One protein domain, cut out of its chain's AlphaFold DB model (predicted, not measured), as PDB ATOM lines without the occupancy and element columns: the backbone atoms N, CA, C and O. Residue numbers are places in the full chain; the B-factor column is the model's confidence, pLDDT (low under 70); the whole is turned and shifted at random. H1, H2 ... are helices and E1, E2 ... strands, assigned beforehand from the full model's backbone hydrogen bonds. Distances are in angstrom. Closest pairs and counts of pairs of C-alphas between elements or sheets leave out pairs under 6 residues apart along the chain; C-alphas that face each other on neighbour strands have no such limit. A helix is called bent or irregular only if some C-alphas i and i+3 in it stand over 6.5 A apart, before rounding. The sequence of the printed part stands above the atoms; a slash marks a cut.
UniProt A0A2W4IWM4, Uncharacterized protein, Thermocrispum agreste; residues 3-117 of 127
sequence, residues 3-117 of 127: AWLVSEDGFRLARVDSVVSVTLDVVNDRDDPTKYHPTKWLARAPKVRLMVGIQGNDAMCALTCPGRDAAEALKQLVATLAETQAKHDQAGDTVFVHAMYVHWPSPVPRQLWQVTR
ATOM      1  N   ALA A   3     218.567 414.134 480.136       89.25
ATOM      2  CA  ALA A   3     217.548 414.171 481.170       89.25
ATOM      3  C   ALA A   3     218.117 414.895 482.394       89.25
ATOM      4  O   ALA A   3     219.252 414.632 482.804       89.25
ATOM      5  N   TRP A   4     217.326 415.786 482.977       92.81
ATOM      6  CA  TRP A   4     217.684 416.553 484.164       92.81
ATOM      7  C   TRP A   4     216.744 416.207 485.307       92.81
ATOM      8  O   TRP A   4     215.536 416.252 485.135       92.81
ATOM      9  N   LEU A   5     217.275 415.893 486.479       92.69
ATOM     10  CA  LEU A   5     216.525 415.864 487.724       92.69
ATOM     11  C   LEU A   5     216.561 417.255 488.358       92.69
ATOM     12  O   LEU A   5     217.633 417.837 488.520       92.69
ATOM     13  N   VAL A   6     215.395 417.766 488.726       92.75
ATOM     14  CA  VAL A   6     215.212 419.063 489.381       92.75
ATOM     15  C   VAL A   6     215.195 418.866 490.895       92.75
ATOM     16  O   VAL A   6     214.588 417.916 491.393       92.75
ATOM     17  N   SER A   7     215.885 419.733 491.635       91.25
ATOM     18  CA  SER A   7     215.862 419.723 493.099       91.25
ATOM     19  C   SER A   7     214.512 420.162 493.661       91.25
ATOM     20  O   SER A   7     213.751 420.877 493.013       91.25
ATOM     21  N   GLU A   8     214.245 419.785 494.910       88.88
ATOM     22  CA  GLU A   8     213.020 420.149 495.635       88.88
ATOM     23  C   GLU A   8     212.784 421.669 495.676       88.88
ATOM     24  O   GLU A   8     211.654 422.137 495.595       88.88
ATOM     25  N   ASP A   9     213.851 422.461 495.782       84.12
ATOM     26  CA  ASP A   9     213.774 423.924 495.830       84.12
ATOM     27  C   ASP A   9     213.701 424.595 494.440       84.12
ATOM     28  O   ASP A   9     213.483 425.810 494.349       84.12
ATOM     29  N   GLY A  10     213.873 423.815 493.368       82.06
ATOM     30  CA  GLY A  10     213.891 424.268 491.980       82.06
ATOM     31  C   GLY A  10     215.139 425.052 491.559       82.06
ATOM     32  O   GLY A  10     215.155 425.601 490.462       82.06
ATOM     33  N   PHE A  11     216.175 425.150 492.402       81.88
ATOM     34  CA  PHE A  11     217.376 425.950 492.112       81.88
ATOM     35  C   PHE A  11     218.554 425.137 491.565       81.88
ATOM     36  O   PHE A  11     219.502 425.719 491.036       81.88
ATOM     37  N   ARG A  12     218.533 423.808 491.706       87.69
ATOM     38  CA  ARG A  12     219.603 422.913 491.253       87.69
ATOM     39  C   ARG A  12     219.061 421.898 490.255       87.69
ATOM     40  O   ARG A  12     217.951 421.389 490.389       87.69
ATOM     41  N   LEU A  13     219.888 421.591 489.261       90.06
ATOM     42  CA  LEU A  13     219.624 420.569 488.258       90.06
ATOM     43  C   LEU A  13     220.773 419.562 488.269       90.06
ATOM     44  O   LEU A  13     221.942 419.947 488.263       90.06
ATOM     45  N   ALA A  14     220.437 418.280 488.241       90.56
ATOM     46  CA  ALA A  14     221.386 417.185 488.101       90.56
ATOM     47  C   ALA A  14     221.139 416.477 486.777       90.56
ATOM     48  O   ALA A  14     220.009 416.083 486.505       90.56
ATOM     49  N   ARG A  15     222.166 416.252 485.953       91.12
ATOM     50  CA  ARG A  15     221.962 415.362 484.804       91.12
ATOM     51  C   ARG A  15     221.773 413.943 485.313       91.12
ATOM     52  O   ARG A  15     222.570 413.482 486.129       91.12
ATOM     53  N   VAL A  16     220.763 413.243 484.813       89.88
ATOM     54  CA  VAL A  16     220.442 411.879 485.258       89.88
ATOM     55  C   VAL A  16     221.613 410.918 485.025       89.88
ATOM     56  O   VAL A  16     221.904 410.100 485.888       89.88
ATOM     57  N   ASP A  17     222.356 411.080 483.927       88.62
ATOM     58  CA  ASP A  17     223.550 410.281 483.609       88.62
ATOM     59  C   ASP A  17     224.769 410.580 484.503       88.62
ATOM     60  O   ASP A  17     225.727 409.812 484.514       88.62
ATOM     61  N   SER A  18     224.732 411.672 485.270       90.00
ATOM     62  CA  SER A  18     225.767 412.044 486.246       90.00
ATOM     63  C   SER A  18     225.418 411.663 487.689       90.00
ATOM     64  O   SER A  18     226.216 411.902 488.600       90.00
ATOM     65  N   VAL A  19     224.232 411.090 487.918       90.25
ATOM     66  CA  VAL A  19     223.803 410.628 489.240       90.25
ATOM     67  C   VAL A  19     224.563 409.356 489.602       90.25
ATOM     68  O   VAL A  19     224.461 408.341 488.921       90.25
ATOM     69  N   VAL A  20     225.306 409.404 490.707       91.25
ATOM     70  CA  VAL A  20     226.117 408.274 491.196       91.25
ATOM     71  C   VAL A  20     225.502 407.584 492.406       91.25
ATOM     72  O   VAL A  20     225.810 406.426 492.682       91.25
ATOM     73  N   SER A  21     224.641 408.279 493.150       90.81
ATOM     74  CA  SER A  21     223.983 407.720 494.327       90.81
ATOM     75  C   SER A  21     222.674 408.432 494.636       90.81
ATOM     76  O   SER A  21     222.495 409.613 494.340       90.81
ATOM     77  N   VAL A  22     221.761 407.706 495.279       91.12
ATOM     78  CA  VAL A  22     220.577 408.277 495.921       91.12
ATOM     79  C   VAL A  22     220.544 407.762 497.354       91.12
ATOM     80  O   VAL A  22     220.588 406.553 497.584       91.12
ATOM     81  N   THR A  23     220.519 408.671 498.320       90.56
ATOM     82  CA  THR A  23     220.585 408.369 499.752       90.56
ATOM     83  C   THR A  23     219.431 409.024 500.503       90.56
ATOM     84  O   THR A  23     218.765 409.933 500.010       90.56
ATOM     85  N   LEU A  24     219.163 408.523 501.708       90.62
ATOM     86  CA  LEU A  24     218.162 409.079 502.610       90.62
ATOM     87  C   LEU A  24     218.881 409.793 503.752       90.62
ATOM     88  O   LEU A  24     219.669 409.172 504.463       90.62
ATOM     89  N   ASP A  25     218.590 411.076 503.924       90.12
ATOM     90  CA  ASP A  25     219.109 411.906 505.006       90.12
ATOM     91  C   ASP A  25     217.975 412.270 505.972       90.12
ATOM     92  O   ASP A  25     216.996 412.916 505.598       90.12
ATOM     93  N   VAL A  26     218.066 411.820 507.222       86.69
ATOM     94  CA  VAL A  26     217.016 412.052 508.220       86.69
ATOM     95  C   VAL A  26     217.163 413.450 508.807       86.69
ATOM     96  O   VAL A  26     218.168 413.779 509.425       86.69
ATOM     97  N   VAL A  27     216.109 414.258 508.689       78.56
ATOM     98  CA  VAL A  27     216.059 415.611 509.255       78.56
ATOM     99  C   VAL A  27     215.534 415.524 510.682       78.56
ATOM    100  O   VAL A  27     214.391 415.891 510.963       78.56
ATOM    101  N   ASN A  28     216.326 414.949 511.588       66.94
ATOM    102  CA  ASN A  28     215.999 414.979 513.008       66.94
ATOM    103  C   ASN A  28     217.237 414.766 513.891       66.94
ATOM    104  O   ASN A  28     217.738 413.652 513.998       66.94
ATOM    105  N   ASP A  29     217.656 415.815 514.601       56.59
ATOM    106  CA  ASP A  29     218.752 415.769 515.585       56.59
ATOM    107  C   ASP A  29     218.357 415.095 516.913       56.59
ATOM    108  O   ASP A  29     219.171 414.965 517.823       56.59
ATOM    109  N   ARG A  30     217.075 414.732 517.085       54.50
ATOM    110  CA  ARG A  30     216.522 414.385 518.407       54.50
ATOM    111  C   ARG A  30     216.641 412.918 518.806       54.50
ATOM    112  O   ARG A  30     216.612 412.642 520.003       54.50
ATOM    113  N   ASP A  31     216.768 411.997 517.854       56.56
ATOM    114  CA  ASP A  31     216.835 410.565 518.152       56.56
ATOM    115  C   ASP A  31     218.227 410.016 517.868       56.56
ATOM    116  O   ASP A  31     218.700 410.058 516.736       56.56
ATOM    117  N   ASP A  32     218.844 409.451 518.906       62.06
ATOM    118  CA  ASP A  32     220.092 408.702 518.806       62.06
ATOM    119  C   ASP A  32     219.919 407.544 517.796       62.06
ATOM    120  O   ASP A  32     219.163 406.597 518.074       62.06
ATOM    121  N   PRO A  33     220.591 407.599 516.628       63.44
ATOM    122  CA  PRO A  33     220.429 406.619 515.558       63.44
ATOM    123  C   PRO A  33     220.905 405.217 515.962       63.44
ATOM    124  O   PRO A  33     220.590 404.246 515.279       63.44
ATOM    125  N   THR A  34     221.619 405.077 517.087       67.31
ATOM    126  CA  THR A  34     222.091 403.782 517.600       67.31
ATOM    127  C   THR A  34     221.022 403.005 518.376       67.31
ATOM    128  O   THR A  34     221.162 401.799 518.579       67.31
ATOM    129  N   LYS A  35     219.922 403.656 518.788       71.75
ATOM    130  CA  LYS A  35     218.878 403.031 519.625       71.75
ATOM    131  C   LYS A  35     217.957 402.079 518.872       71.75
ATOM    132  O   LYS A  35     217.304 401.236 519.490       71.75
ATOM    133  N   TYR A  36     217.855 402.222 517.556       70.44
ATOM    134  CA  TYR A  36     216.915 401.464 516.742       70.44
ATOM    135  C   TYR A  36     217.605 400.872 515.523       70.44
ATOM    136  O   TYR A  36     218.539 401.442 514.971       70.44
ATOM    137  N   HIS A  37     217.076 399.745 515.045       80.00
ATOM    138  CA  HIS A  37     217.434 399.253 513.722       80.00
ATOM    139  C   HIS A  37     217.160 400.356 512.671       80.00
ATOM    140  O   HIS A  37     216.083 400.965 512.742       80.00
ATOM    141  N   PRO A  38     218.047 400.589 511.684       75.00
ATOM    142  CA  PRO A  38     217.946 401.719 510.752       75.00
ATOM    143  C   PRO A  38     216.582 401.868 510.069       75.00
ATOM    144  O   PRO A  38     216.060 402.970 509.940       75.00
ATOM    145  N   THR A  39     215.941 400.757 509.701       77.06
ATOM    146  CA  THR A  39     214.600 400.771 509.089       77.06
ATOM    147  C   THR A  39     213.500 401.251 510.041       77.06
ATOM    148  O   THR A  39     212.582 401.951 509.619       77.06
ATOM    149  N   LYS A  40     213.583 400.914 511.335       79.81
ATOM    150  CA  LYS A  40     212.630 401.384 512.355       79.81
ATOM    151  C   LYS A  40     212.853 402.851 512.692       79.81
ATOM    152  O   LYS A  40     211.886 403.564 512.942       79.81
ATOM    153  N   TRP A  41     214.112 403.276 512.704       81.25
ATOM    154  CA  TRP A  41     214.472 404.677 512.880       81.25
ATOM    155  C   TRP A  41     213.928 405.525 511.727       81.25
ATOM    156  O   TRP A  41     213.191 406.478 511.968       81.25
ATOM    157  N   LEU A  42     214.161 405.092 510.483       83.44
ATOM    158  CA  LEU A  42     213.628 405.743 509.289       83.44
ATOM    159  C   LEU A  42     212.102 405.861 509.343       83.44
ATOM    160  O   LEU A  42     211.574 406.949 509.173       83.44
ATOM    161  N   ALA A  43     211.378 404.785 509.667       85.19
ATOM    162  CA  ALA A  43     209.914 404.816 509.724       85.19
ATOM    163  C   ALA A  43     209.342 405.825 510.743       85.19
ATOM    164  O   ALA A  43     208.195 406.255 510.611       85.19
ATOM    165  N   ARG A  44     210.126 406.196 511.762       85.25
ATOM    166  CA  ARG A  44     209.746 407.158 512.809       85.25
ATOM    167  C   ARG A  44     210.213 408.581 512.522       85.25
ATOM    168  O   ARG A  44     209.754 409.503 513.194       85.25
ATOM    169  N   ALA A  45     211.095 408.770 511.545       86.88
ATOM    170  CA  ALA A  45     211.591 410.085 511.196       86.88
ATOM    171  C   ALA A  45     210.435 410.977 510.699       86.88
ATOM    172  O   ALA A  45     209.721 410.601 509.761       86.88
ATOM    173  N   PRO A  46     210.245 412.172 511.288       87.50
ATOM    174  CA  PRO A  46     209.182 413.083 510.873       87.50
ATOM    175  C   PRO A  46     209.433 413.632 509.467       87.50
ATOM    176  O   PRO A  46     208.482 413.877 508.728       87.50
ATOM    177  N   LYS A  47     210.709 413.816 509.105       90.19
ATOM    178  CA  LYS A  47     211.155 414.303 507.803       90.19
ATOM    179  C   LYS A  47     212.444 413.599 507.387       90.19
ATOM    180  O   LYS A  47     213.354 413.423 508.195       90.19
ATOM    181  N   VAL A  48     212.509 413.227 506.119       91.88
ATOM    182  CA  VAL A  48     213.638 412.583 505.455       91.88
ATOM    183  C   VAL A  48     213.816 413.249 504.103       91.88
ATOM    184  O   VAL A  48     212.850 413.413 503.366       91.88
ATOM    185  N   ARG A  49     215.048 413.629 503.789       93.06
ATOM    186  CA  ARG A  49     215.463 414.168 502.500       93.06
ATOM    187  C   ARG A  49     215.975 413.035 501.620       93.06
ATOM    188  O   ARG A  49     216.848 412.274 502.030       93.06
ATOM    189  N   LEU A  50     215.453 412.938 500.405       93.50
ATOM    190  CA  LEU A  50     216.015 412.112 499.344       93.50
ATOM    191  C   LEU A  50     217.140 412.916 498.701       93.50
ATOM    192  O   LEU A  50     216.896 413.868 497.956       93.50
ATOM    193  N   MET A  51     218.372 412.559 499.037       94.44
ATOM    194  CA  MET A  51     219.573 413.222 498.558       94.44
ATOM    195  C   MET A  51     220.107 412.494 497.331       94.44
ATOM    196  O   MET A  51     220.180 411.269 497.303       94.44
ATOM    197  N   VAL A  52     220.502 413.249 496.318       94.00
ATOM    198  CA  VAL A  52     221.059 412.736 495.070       94.00
ATOM    199  C   VAL A  52     222.504 413.189 494.978       94.00
ATOM    200  O   VAL A  52     222.785 414.388 494.948       94.00
ATOM    201  N   GLY A  53     223.413 412.220 494.974       92.88
ATOM    202  CA  GLY A  53     224.836 412.429 494.763       92.88
ATOM    203  C   GLY A  53     225.144 412.509 493.274       92.88
ATOM    204  O   GLY A  53     224.730 411.650 492.492       92.88
ATOM    205  N   ILE A  54     225.891 413.539 492.892       91.44
ATOM    206  CA  ILE A  54     226.224 413.855 491.504       91.44
ATOM    207  C   ILE A  54     227.743 413.778 491.353       91.44
ATOM    208  O   ILE A  54     228.481 414.269 492.208       91.44
ATOM    209  N   GLN A  55     228.232 413.176 490.272       88.69
ATOM    210  CA  GLN A  55     229.668 413.105 490.018       88.69
ATOM    211  C   GLN A  55     230.277 414.512 489.901       88.69
ATOM    212  O   GLN A  55     229.887 415.297 489.039       88.69
ATOM    213  N   GLY A  56     231.256 414.819 490.758       84.19
ATOM    214  CA  GLY A  56     231.997 416.084 490.718       84.19
ATOM    215  C   GLY A  56     231.216 417.320 491.178       84.19
ATOM    216  O   GLY A  56     231.704 418.425 490.966       84.19
ATOM    217  N   ASN A  57     230.042 417.154 491.798       86.69
ATOM    218  CA  ASN A  57     229.202 418.245 492.303       86.69
ATOM    219  C   ASN A  57     228.693 417.951 493.721       86.69
ATOM    220  O   ASN A  57     228.691 416.805 494.176       86.69
ATOM    221  N   ASP A  58     228.208 418.990 494.400       86.69
ATOM    222  CA  ASP A  58     227.515 418.839 495.678       86.69
ATOM    223  C   ASP A  58     226.226 418.028 495.513       86.69
ATOM    224  O   ASP A  58     225.483 418.195 494.540       86.69
ATOM    225  N   ALA A  59     225.917 417.196 496.510       90.25
ATOM    226  CA  ALA A  59     224.636 416.506 496.562       90.25
ATOM    227  C   ALA A  59     223.473 417.512 496.620       90.25
ATOM    228  O   ALA A  59     223.582 418.601 497.194       90.25
ATOM    229  N   MET A  60     222.332 417.131 496.053       93.06
ATOM    230  CA  MET A  60     221.118 417.946 496.083       93.06
ATOM    231  C   MET A  60     219.937 417.171 496.655       93.06
ATOM    232  O   MET A  60     219.873 415.951 496.536       93.06
ATOM    233  N   CYS A  61     218.994 417.879 497.271       92.81
ATOM    234  CA  CYS A  61     217.753 417.273 497.732       92.81
ATOM    235  C   CYS A  61     216.742 417.243 496.584       92.81
ATOM    236  O   CYS A  61     216.420 418.289 496.022       92.81
ATOM    237  N   ALA A  62     216.261 416.054 496.227       91.94
ATOM    238  CA  ALA A  62     215.238 415.879 495.202       91.94
ATOM    239  C   ALA A  62     213.816 415.970 495.779       91.94
ATOM    240  O   ALA A  62     212.912 416.431 495.089       91.94
ATOM    241  N   LEU A  63     213.613 415.518 497.023       92.25
ATOM    242  CA  LEU A  63     212.312 415.521 497.699       92.25
ATOM    243  C   LEU A  63     212.467 415.316 499.210       92.25
ATOM    244  O   LEU A  63     213.243 414.461 499.637       92.25
ATOM    245  N   THR A  64     211.672 416.017 500.015       92.31
ATOM    246  CA  THR A  64     211.518 415.780 501.452       92.31
ATOM    247  C   THR A  64     210.181 415.095 501.744       92.31
ATOM    248  O   THR A  64     209.116 415.541 501.321       92.31
ATOM    249  N   CYS A  65     210.208 414.015 502.525       91.81
ATOM    250  CA  CYS A  65     209.031 413.211 502.853       91.81
ATOM    251  C   CYS A  65     209.027 412.714 504.309       91.81
ATOM    252  O   CYS A  65     210.063 412.727 504.975       91.81
ATOM    253  N   PRO A  66     207.892 412.228 504.840       91.88
ATOM    254  CA  PRO A  66     207.860 411.434 506.059       91.88
ATOM    255  C   PRO A  66     208.690 410.162 505.905       91.88
ATOM    256  O   PRO A  66     208.675 409.505 504.864       91.88
ATOM    257  N   GLY A  67     209.377 409.763 506.972       90.56
ATOM    258  CA  GLY A  67     210.288 408.628 506.907       90.56
ATOM    259  C   GLY A  67     209.607 407.274 506.694       90.56
ATOM    260  O   GLY A  67     210.170 406.404 506.034       90.56
ATOM    261  N   ARG A  68     208.351 407.119 507.137       89.81
ATOM    262  CA  ARG A  68     207.518 405.940 506.823       89.81
ATOM    263  C   ARG A  68     207.325 405.705 505.319       89.81
ATOM    264  O   ARG A  68     207.122 404.564 504.922       89.81
ATOM    265  N   ASP A  69     207.416 406.762 504.512       91.62
ATOM    266  CA  ASP A  69     207.173 406.725 503.069       91.62
ATOM    267  C   ASP A  69     208.482 406.830 502.253       91.62
ATOM    268  O   ASP A  69     208.482 406.647 501.037       91.62
ATOM    269  N   ALA A  70     209.622 407.077 502.911       90.75
ATOM    270  CA  ALA A  70     210.898 407.375 502.256       90.75
ATOM    271  C   ALA A  70     211.425 406.238 501.371       90.75
ATOM    272  O   ALA A  70     211.969 406.491 500.299       90.75
ATOM    273  N   ALA A  71     211.240 404.982 501.790       89.56
ATOM    274  CA  ALA A  71     211.658 403.827 500.996       89.56
ATOM    275  C   ALA A  71     210.859 403.707 499.687       89.56
ATOM    276  O   ALA A  71     211.429 403.398 498.641       89.56
ATOM    277  N   GLU A  72     209.554 403.984 499.732       90.19
ATOM    278  CA  GLU A  72     208.697 403.954 498.546       90.19
ATOM    279  C   GLU A  72     208.988 405.149 497.630       90.19
ATOM    280  O   GLU A  72     209.138 404.973 496.423       90.19
ATOM    281  N   ALA A  73     209.180 406.344 498.197       91.81
ATOM    282  CA  ALA A  73     209.588 407.531 497.446       91.81
ATOM    283  C   ALA A  73     210.917 407.316 496.699       91.81
ATOM    284  O   ALA A  73     211.029 407.646 495.516       91.81
ATOM    285  N   LEU A  74     211.901 406.711 497.377       92.19
ATOM    286  CA  LEU A  74     213.200 406.355 496.809       92.19
ATOM    287  C   LEU A  74     213.051 405.350 495.664       92.19
ATOM    288  O   LEU A  74     213.623 405.539 494.592       92.19
ATOM    289  N   LYS A  75     212.263 404.294 495.878       92.06
ATOM    290  CA  LYS A  75     211.996 403.276 494.860       92.06
ATOM    291  C   LYS A  75     211.356 403.886 493.611       92.06
ATOM    292  O   LYS A  75     211.789 403.570 492.505       92.06
ATOM    293  N   GLN A  76     210.366 404.764 493.782       93.19
ATOM    294  CA  GLN A  76     209.735 405.462 492.661       93.19
ATOM    295  C   GLN A  76     210.732 406.358 491.923       93.19
ATOM    296  O   GLN A  76     210.764 406.313 490.699       93.19
ATOM    297  N   LEU A  77     211.587 407.101 492.637       93.06
ATOM    298  CA  LEU A  77     212.598 407.958 492.008       93.06
ATOM    299  C   LEU A  77     213.546 407.142 491.127       93.06
ATOM    300  O   LEU A  77     213.725 407.455 489.955       93.06
ATOM    301  N   VAL A  78     214.127 406.072 491.675       92.19
ATOM    302  CA  VAL A  78     215.070 405.217 490.938       92.19
ATOM    303  C   VAL A  78     214.404 404.600 489.706       92.19
ATOM    304  O   VAL A  78     215.003 404.591 488.632       92.19
ATOM    305  N   ALA A  79     213.158 404.133 489.835       92.50
ATOM    306  CA  ALA A  79     212.398 403.600 488.708       92.50
ATOM    307  C   ALA A  79     212.151 404.664 487.626       92.50
ATOM    308  O   ALA A  79     212.402 404.402 486.451       92.50
ATOM    309  N   THR A  80     211.729 405.873 488.012       92.62
ATOM    310  CA  THR A  80     211.506 406.983 487.076       92.62
ATOM    311  C   THR A  80     212.795 407.400 486.374       92.62
ATOM    312  O   THR A  80     212.773 407.610 485.164       92.62
ATOM    313  N   LEU A  81     213.926 407.485 487.081       90.62
ATOM    314  CA  LEU A  81     215.217 407.822 486.472       90.62
ATOM    315  C   LEU A  81     215.658 406.758 485.459       90.62
ATOM    316  O   LEU A  81     216.025 407.108 484.339       90.62
ATOM    317  N   ALA A  82     215.555 405.474 485.813       89.50
ATOM    318  CA  ALA A  82     215.910 404.371 484.921       89.50
ATOM    319  C   ALA A  82     215.012 404.321 483.672       89.50
ATOM    320  O   ALA A  82     215.502 404.156 482.555       89.50
ATOM    321  N   GLU A  83     213.701 404.508 483.841       89.88
ATOM    322  CA  GLU A  83     212.749 404.565 482.730       89.88
ATOM    323  C   GLU A  83     213.003 405.780 481.828       89.88
ATOM    324  O   GLU A  83     212.979 405.654 480.601       89.88
ATOM    325  N   THR A  84     213.290 406.939 482.425       88.81
ATOM    326  CA  THR A  84     213.619 408.171 481.694       88.81
ATOM    327  C   THR A  84     214.899 407.994 480.887       88.81
ATOM    328  O   THR A  84     214.954 408.411 479.736       88.81
ATOM    329  N   GLN A  85     215.911 407.331 481.444       85.38
ATOM    330  CA  GLN A  85     217.144 407.033 480.721       85.38
ATOM    331  C   GLN A  85     216.887 406.076 479.543       85.38
ATOM    332  O   GLN A  85     217.292 406.363 478.420       85.38
ATOM    333  N   ALA A  86     216.129 404.996 479.764       84.38
ATOM    334  CA  ALA A  86     215.858 403.977 478.746       84.38
ATOM    335  C   ALA A  86     214.973 404.464 477.582       84.38
ATOM    336  O   ALA A  86     215.251 404.163 476.423       84.38
ATOM    337  N   LYS A  87     213.888 405.195 477.875       82.69
ATOM    338  CA  LYS A  87     213.007 405.800 476.851       82.69
ATOM    339  C   LYS A  87     213.659 406.993 476.175       82.69
ATOM    340  O   LYS A  87     213.374 407.289 475.018       82.69
ATOM    341  N   HIS A  88     214.487 407.657 476.970       72.88
ATOM    342  CA  HIS A  88     215.342 408.760 476.636       72.88
ATOM    343  C   HIS A  88     216.086 408.498 475.324       72.88
ATOM    344  O   HIS A  88     215.730 409.053 474.294       72.88
ATOM    345  N   ASP A  89     217.081 407.610 475.380       63.22
ATOM    346  CA  ASP A  89     218.282 407.509 474.523       63.22
ATOM    347  C   ASP A  89     218.171 407.660 472.982       63.22
ATOM    348  O   ASP A  89     219.201 407.725 472.309       63.22
ATOM    349  N   GLN A  90     216.983 407.741 472.380       58.47
ATOM    350  CA  GLN A  90     216.775 407.650 470.929       58.47
ATOM    351  C   GLN A  90     216.376 408.947 470.200       58.47
ATOM    352  O   GLN A  90     216.386 408.957 468.970       58.47
ATOM    353  N   ALA A  91     216.063 410.048 470.887       54.78
ATOM    354  CA  ALA A  91     215.675 411.310 470.237       54.78
ATOM    355  C   ALA A  91     216.442 412.493 470.837       54.78
ATOM    356  O   ALA A  91     216.760 412.485 472.014       54.78
ATOM    357  N   GLY A  92     216.765 413.531 470.065       64.38
ATOM    358  CA  GLY A  92     217.548 414.696 470.519       64.38
ATOM    359  C   GLY A  92     216.879 415.597 471.571       64.38
ATOM    360  O   GLY A  92     217.262 416.757 471.690       64.38
ATOM    361  N   ASP A  93     215.899 415.092 472.318       79.06
ATOM    362  CA  ASP A  93     215.059 415.859 473.230       79.06
ATOM    363  C   ASP A  93     215.717 416.052 474.609       79.06
ATOM    364  O   ASP A  93     216.502 415.229 475.093       79.06
ATOM    365  N   THR A  94     215.387 417.171 475.253       88.31
ATOM    366  CA  THR A  94     215.702 417.432 476.665       88.31
ATOM    367  C   THR A  94     214.450 417.186 477.494       88.31
ATOM    368  O   THR A  94     213.357 417.580 477.088       88.31
ATOM    369  N   VAL A  95     214.601 416.522 478.640       91.38
ATOM    370  CA  VAL A  95     213.493 416.250 479.566       91.38
ATOM    371  C   VAL A  95     213.884 416.567 481.003       91.38
ATOM    372  O   VAL A  95     215.060 416.497 481.368       91.38
ATOM    373  N   PHE A  96     212.887 416.882 481.820       92.00
ATOM    374  CA  PHE A  96     213.031 417.267 483.216       92.00
ATOM    375  C   PHE A  96     212.210 416.326 484.096       92.00
ATOM    376  O   PHE A  96     211.005 416.187 483.914       92.00
ATOM    377  N   VAL A  97     212.868 415.678 485.050       92.75
ATOM    378  CA  VAL A  97     212.265 414.869 486.108       92.75
ATOM    379  C   VAL A  97     212.133 415.750 487.342       92.75
ATOM    380  O   VAL A  97     213.119 416.333 487.790       92.75
ATOM    381  N   HIS A  98     210.941 415.846 487.913       91.88
ATOM    382  CA  HIS A  98     210.703 416.641 489.114       91.88
ATOM    383  C   HIS A  98     209.621 416.013 489.991       91.88
ATOM    384  O   HIS A  98     208.814 415.201 489.529       91.88
ATOM    385  N   ALA A  99     209.608 416.380 491.271       89.56
ATOM    386  CA  ALA A  99     208.508 416.026 492.155       89.56
ATOM    387  C   ALA A  99     207.219 416.730 491.698       89.56
ATOM    388  O   ALA A  99     207.247 417.871 491.234       89.56
ATOM    389  N   MET A 100     206.087 416.037 491.817       85.62
ATOM    390  CA  MET A 100     204.765 416.563 491.452       85.62
ATOM    391  C   MET A 100     204.158 417.478 492.514       85.62
ATOM    392  O   MET A 100     203.242 418.230 492.205       85.62
ATOM    393  N   TYR A 101     204.608 417.360 493.763       81.56
ATOM    394  CA  TYR A 101     203.978 418.011 494.903       81.56
ATOM    395  C   TYR A 101     205.017 418.758 495.731       81.56
ATOM    396  O   TYR A 101     206.043 418.195 496.108       81.56
ATOM    397  N   VAL A 102     204.684 419.994 496.083       73.56
ATOM    398  CA  VAL A 102     205.428 420.873 497.008       73.56
ATOM    399  C   VAL A 102     205.497 420.323 498.421       73.56
ATOM    400  O   VAL A 102     206.431 420.546 499.190       73.56
ATOM    401  N   HIS A 103     204.388 419.717 498.821       79.62
ATOM    402  CA  HIS A 103     204.117 419.284 500.170       79.62
ATOM    403  C   HIS A 103     203.773 417.818 500.109       79.62
ATOM    404  O   HIS A 103     203.148 417.358 499.152       79.62
ATOM    405  N   TRP A 104     204.168 417.088 501.149       84.25
ATOM    406  CA  TRP A 104     203.917 415.662 501.168       84.25
ATOM    407  C   TRP A 104     202.408 415.382 501.098       84.25
ATOM    408  O   TRP A 104     201.675 415.790 502.007       84.25
ATOM    409  N   PRO A 105     201.931 414.709 500.039       82.75
ATOM    410  CA  PRO A 105     200.506 414.511 499.829       82.75
ATOM    411  C   PRO A 105     199.922 413.532 500.857       82.75
ATOM    412  O   PRO A 105     200.563 412.566 501.281       82.75
ATOM    413  N   SER A 106     198.672 413.771 501.255       80.12
ATOM    414  CA  SER A 106     197.895 412.861 502.099       80.12
ATOM    415  C   SER A 106     196.478 412.726 501.530       80.12
ATOM    416  O   SER A 106     195.749 413.721 501.527       80.12
ATOM    417  N   PRO A 107     196.066 411.540 501.037       81.81
ATOM    418  CA  PRO A 107     196.809 410.270 500.982       81.81
ATOM    419  C   PRO A 107     197.991 410.280 499.990       81.81
ATOM    420  O   PRO A 107     198.029 411.098 499.074       81.81
ATOM    421  N   VAL A 108     198.948 409.355 500.163       81.12
ATOM    422  CA  VAL A 108     200.114 409.230 499.267       81.12
ATOM    423  C   VAL A 108     199.651 408.721 497.891       81.12
ATOM    424  O   VAL A 108     199.023 407.660 497.818       81.12
ATOM    425  N   PRO A 109     199.926 409.450 496.798       81.06
ATOM    426  CA  PRO A 109     199.520 409.074 495.457       81.06
ATOM    427  C   PRO A 109     200.400 407.943 494.925       81.06
ATOM    428  O   PRO A 109     201.504 407.690 495.401       81.06
ATOM    429  N   ARG A 110     199.921 407.279 493.869       81.56
ATOM    430  CA  ARG A 110     200.696 406.242 493.169       81.56
ATOM    431  C   ARG A 110     201.915 406.790 492.425       81.56
ATOM    432  O   ARG A 110     202.812 406.015 492.123       81.56
ATOM    433  N   GLN A 111     201.919 408.083 492.104       86.75
ATOM    434  CA  GLN A 111     202.972 408.739 491.340       86.75
ATOM    435  C   GLN A 111     203.416 410.010 492.061       86.75
ATOM    436  O   GLN A 111     202.593 410.888 492.327       86.75
ATOM    437  N   LEU A 112     204.710 410.084 492.377       89.75
ATOM    438  CA  LEU A 112     205.351 411.240 493.016       89.75
ATOM    439  C   LEU A 112     206.204 412.068 492.049       89.75
ATOM    440  O   LEU A 112     206.466 413.237 492.320       89.75
ATOM    441  N   TRP A 113     206.628 411.465 490.937       91.81
ATOM    442  CA  TRP A 113     207.570 412.048 489.986       91.81
ATOM    443  C   TRP A 113     206.917 412.240 488.623       91.81
ATOM    444  O   TRP A 113     206.198 411.364 488.133       91.81
ATOM    445  N   GLN A 114     207.200 413.374 487.996       91.06
ATOM    446  CA  GLN A 114     206.732 413.720 486.663       91.06
ATOM    447  C   GLN A 114     207.919 413.982 485.744       91.06
ATOM    448  O   GLN A 114     208.958 414.473 486.183       91.06
ATOM    449  N   VAL A 115     207.743 413.631 484.468       91.50
ATOM    450  CA  VAL A 115     208.699 413.908 483.395       91.50
ATOM    451  C   VAL A 115     208.057 414.891 482.426       91.50
ATOM    452  O   VAL A 115     206.996 414.612 481.865       91.50
ATOM    453  N   THR A 116     208.686 416.042 482.237       90.62
ATOM    454  CA  THR A 116     208.234 417.125 481.356       90.62
ATOM    455  C   THR A 116     209.301 417.444 480.312       90.62
ATOM    456  O   THR A 116     210.457 417.048 480.443       90.62
ATOM    457  N   ARG A 117     208.907 418.108 479.220       88.81
ATOM    458  CA  ARG A 117     209.843 418.584 478.183       88.81
ATOM    459  C   ARG A 117     210.330 420.003 478.456       88.81
ATOM    460  O   ARG A 117     211.450 420.346 478.097       88.81
TER     461      ARG A 117
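AT A GLANCE: This is residues 3 to 117 of the 127 residues of an uncharacterized protein of Thermocrispum agreste (UniProt A0A2W4IWM4). Two small sheets, E2 E1 E6 E7 and the strongly twisted E3 E4 E5, overlap partly face to face, and the long helix H2 runs past one face of both. Short H1 sits near the beginning of H2. The 115 printed residues hold E1 E2 E3 H1 E4 E5 H2 E6 E7 in chain order, a mixed class; E2 E1 E6 E7 is mixed, E3 E4 E5 antiparallel. The whole is compact, with a radius of gyration of the C-alphas of 14.7 A and spans of 50 by 35 by 23 A.

IN THESE COORDINATES: E1 is residues 3 to 6, from C-alpha 3 at (217.548, 414.171, 481.170); E2 is 13 to 15, E6 94 to 99 over 17.1 A, and E7 113 to 116, ending with C-alpha 116 at (208.234, 417.125, 481.356). E3 is 19 to 26 over 20.2 A, E4 48 to 54 over 18.8 A, E5 57 to 65 over 23.3 A. H1 is 38 to 44; H2, 67 to 88, spans 30.7 A and is irregular, with C-alphas 68 and 71 7.5 A apart.

HOW THE PARTS SIT: E1 and E6 are parallel, with N 97 and O 4 at 2.7 A; the hairpins E1 and E2, with N 5 and O 14 at 2.7 A, and E6 and E7, with N 96 and O 116 at 2.8 A, are antiparallel. The sheets form a sandwich, two sheets face to face, with best planes 35 degrees apart. E3 and E4 pair through N 23 and O 51, 2.8 A, and the hairpin E4 and E5 through N 50 and O 63, 2.8 A. H2 makes two layers, a helix on one face of a sheet, with each: it lies over E6 at a height over the sheet of 9.0 A, and over E4 and, with 3 C-alphas only just, E5 at 8.9 A. H1 only grazes E3 E4 E5 with residues 41 to 44. H1 touches residues 67 to 70 of H2, closest C-alphas Ala 43 and Arg 68, 3.9 A, only just about perpendicular at 72 degrees. Every O i to N i+4 pair is within hydrogen-bond range in H1, 16 of 18 in H2.

THE WHOLE: The C-alphas farthest apart, Lys 35 and Gly 92, are 50.5 A apart. The printed part has no cut; the links E3 to H1 and E6 to E7 are long. Residues 28 to 34 and 89 to 92 have pLDDT under 70.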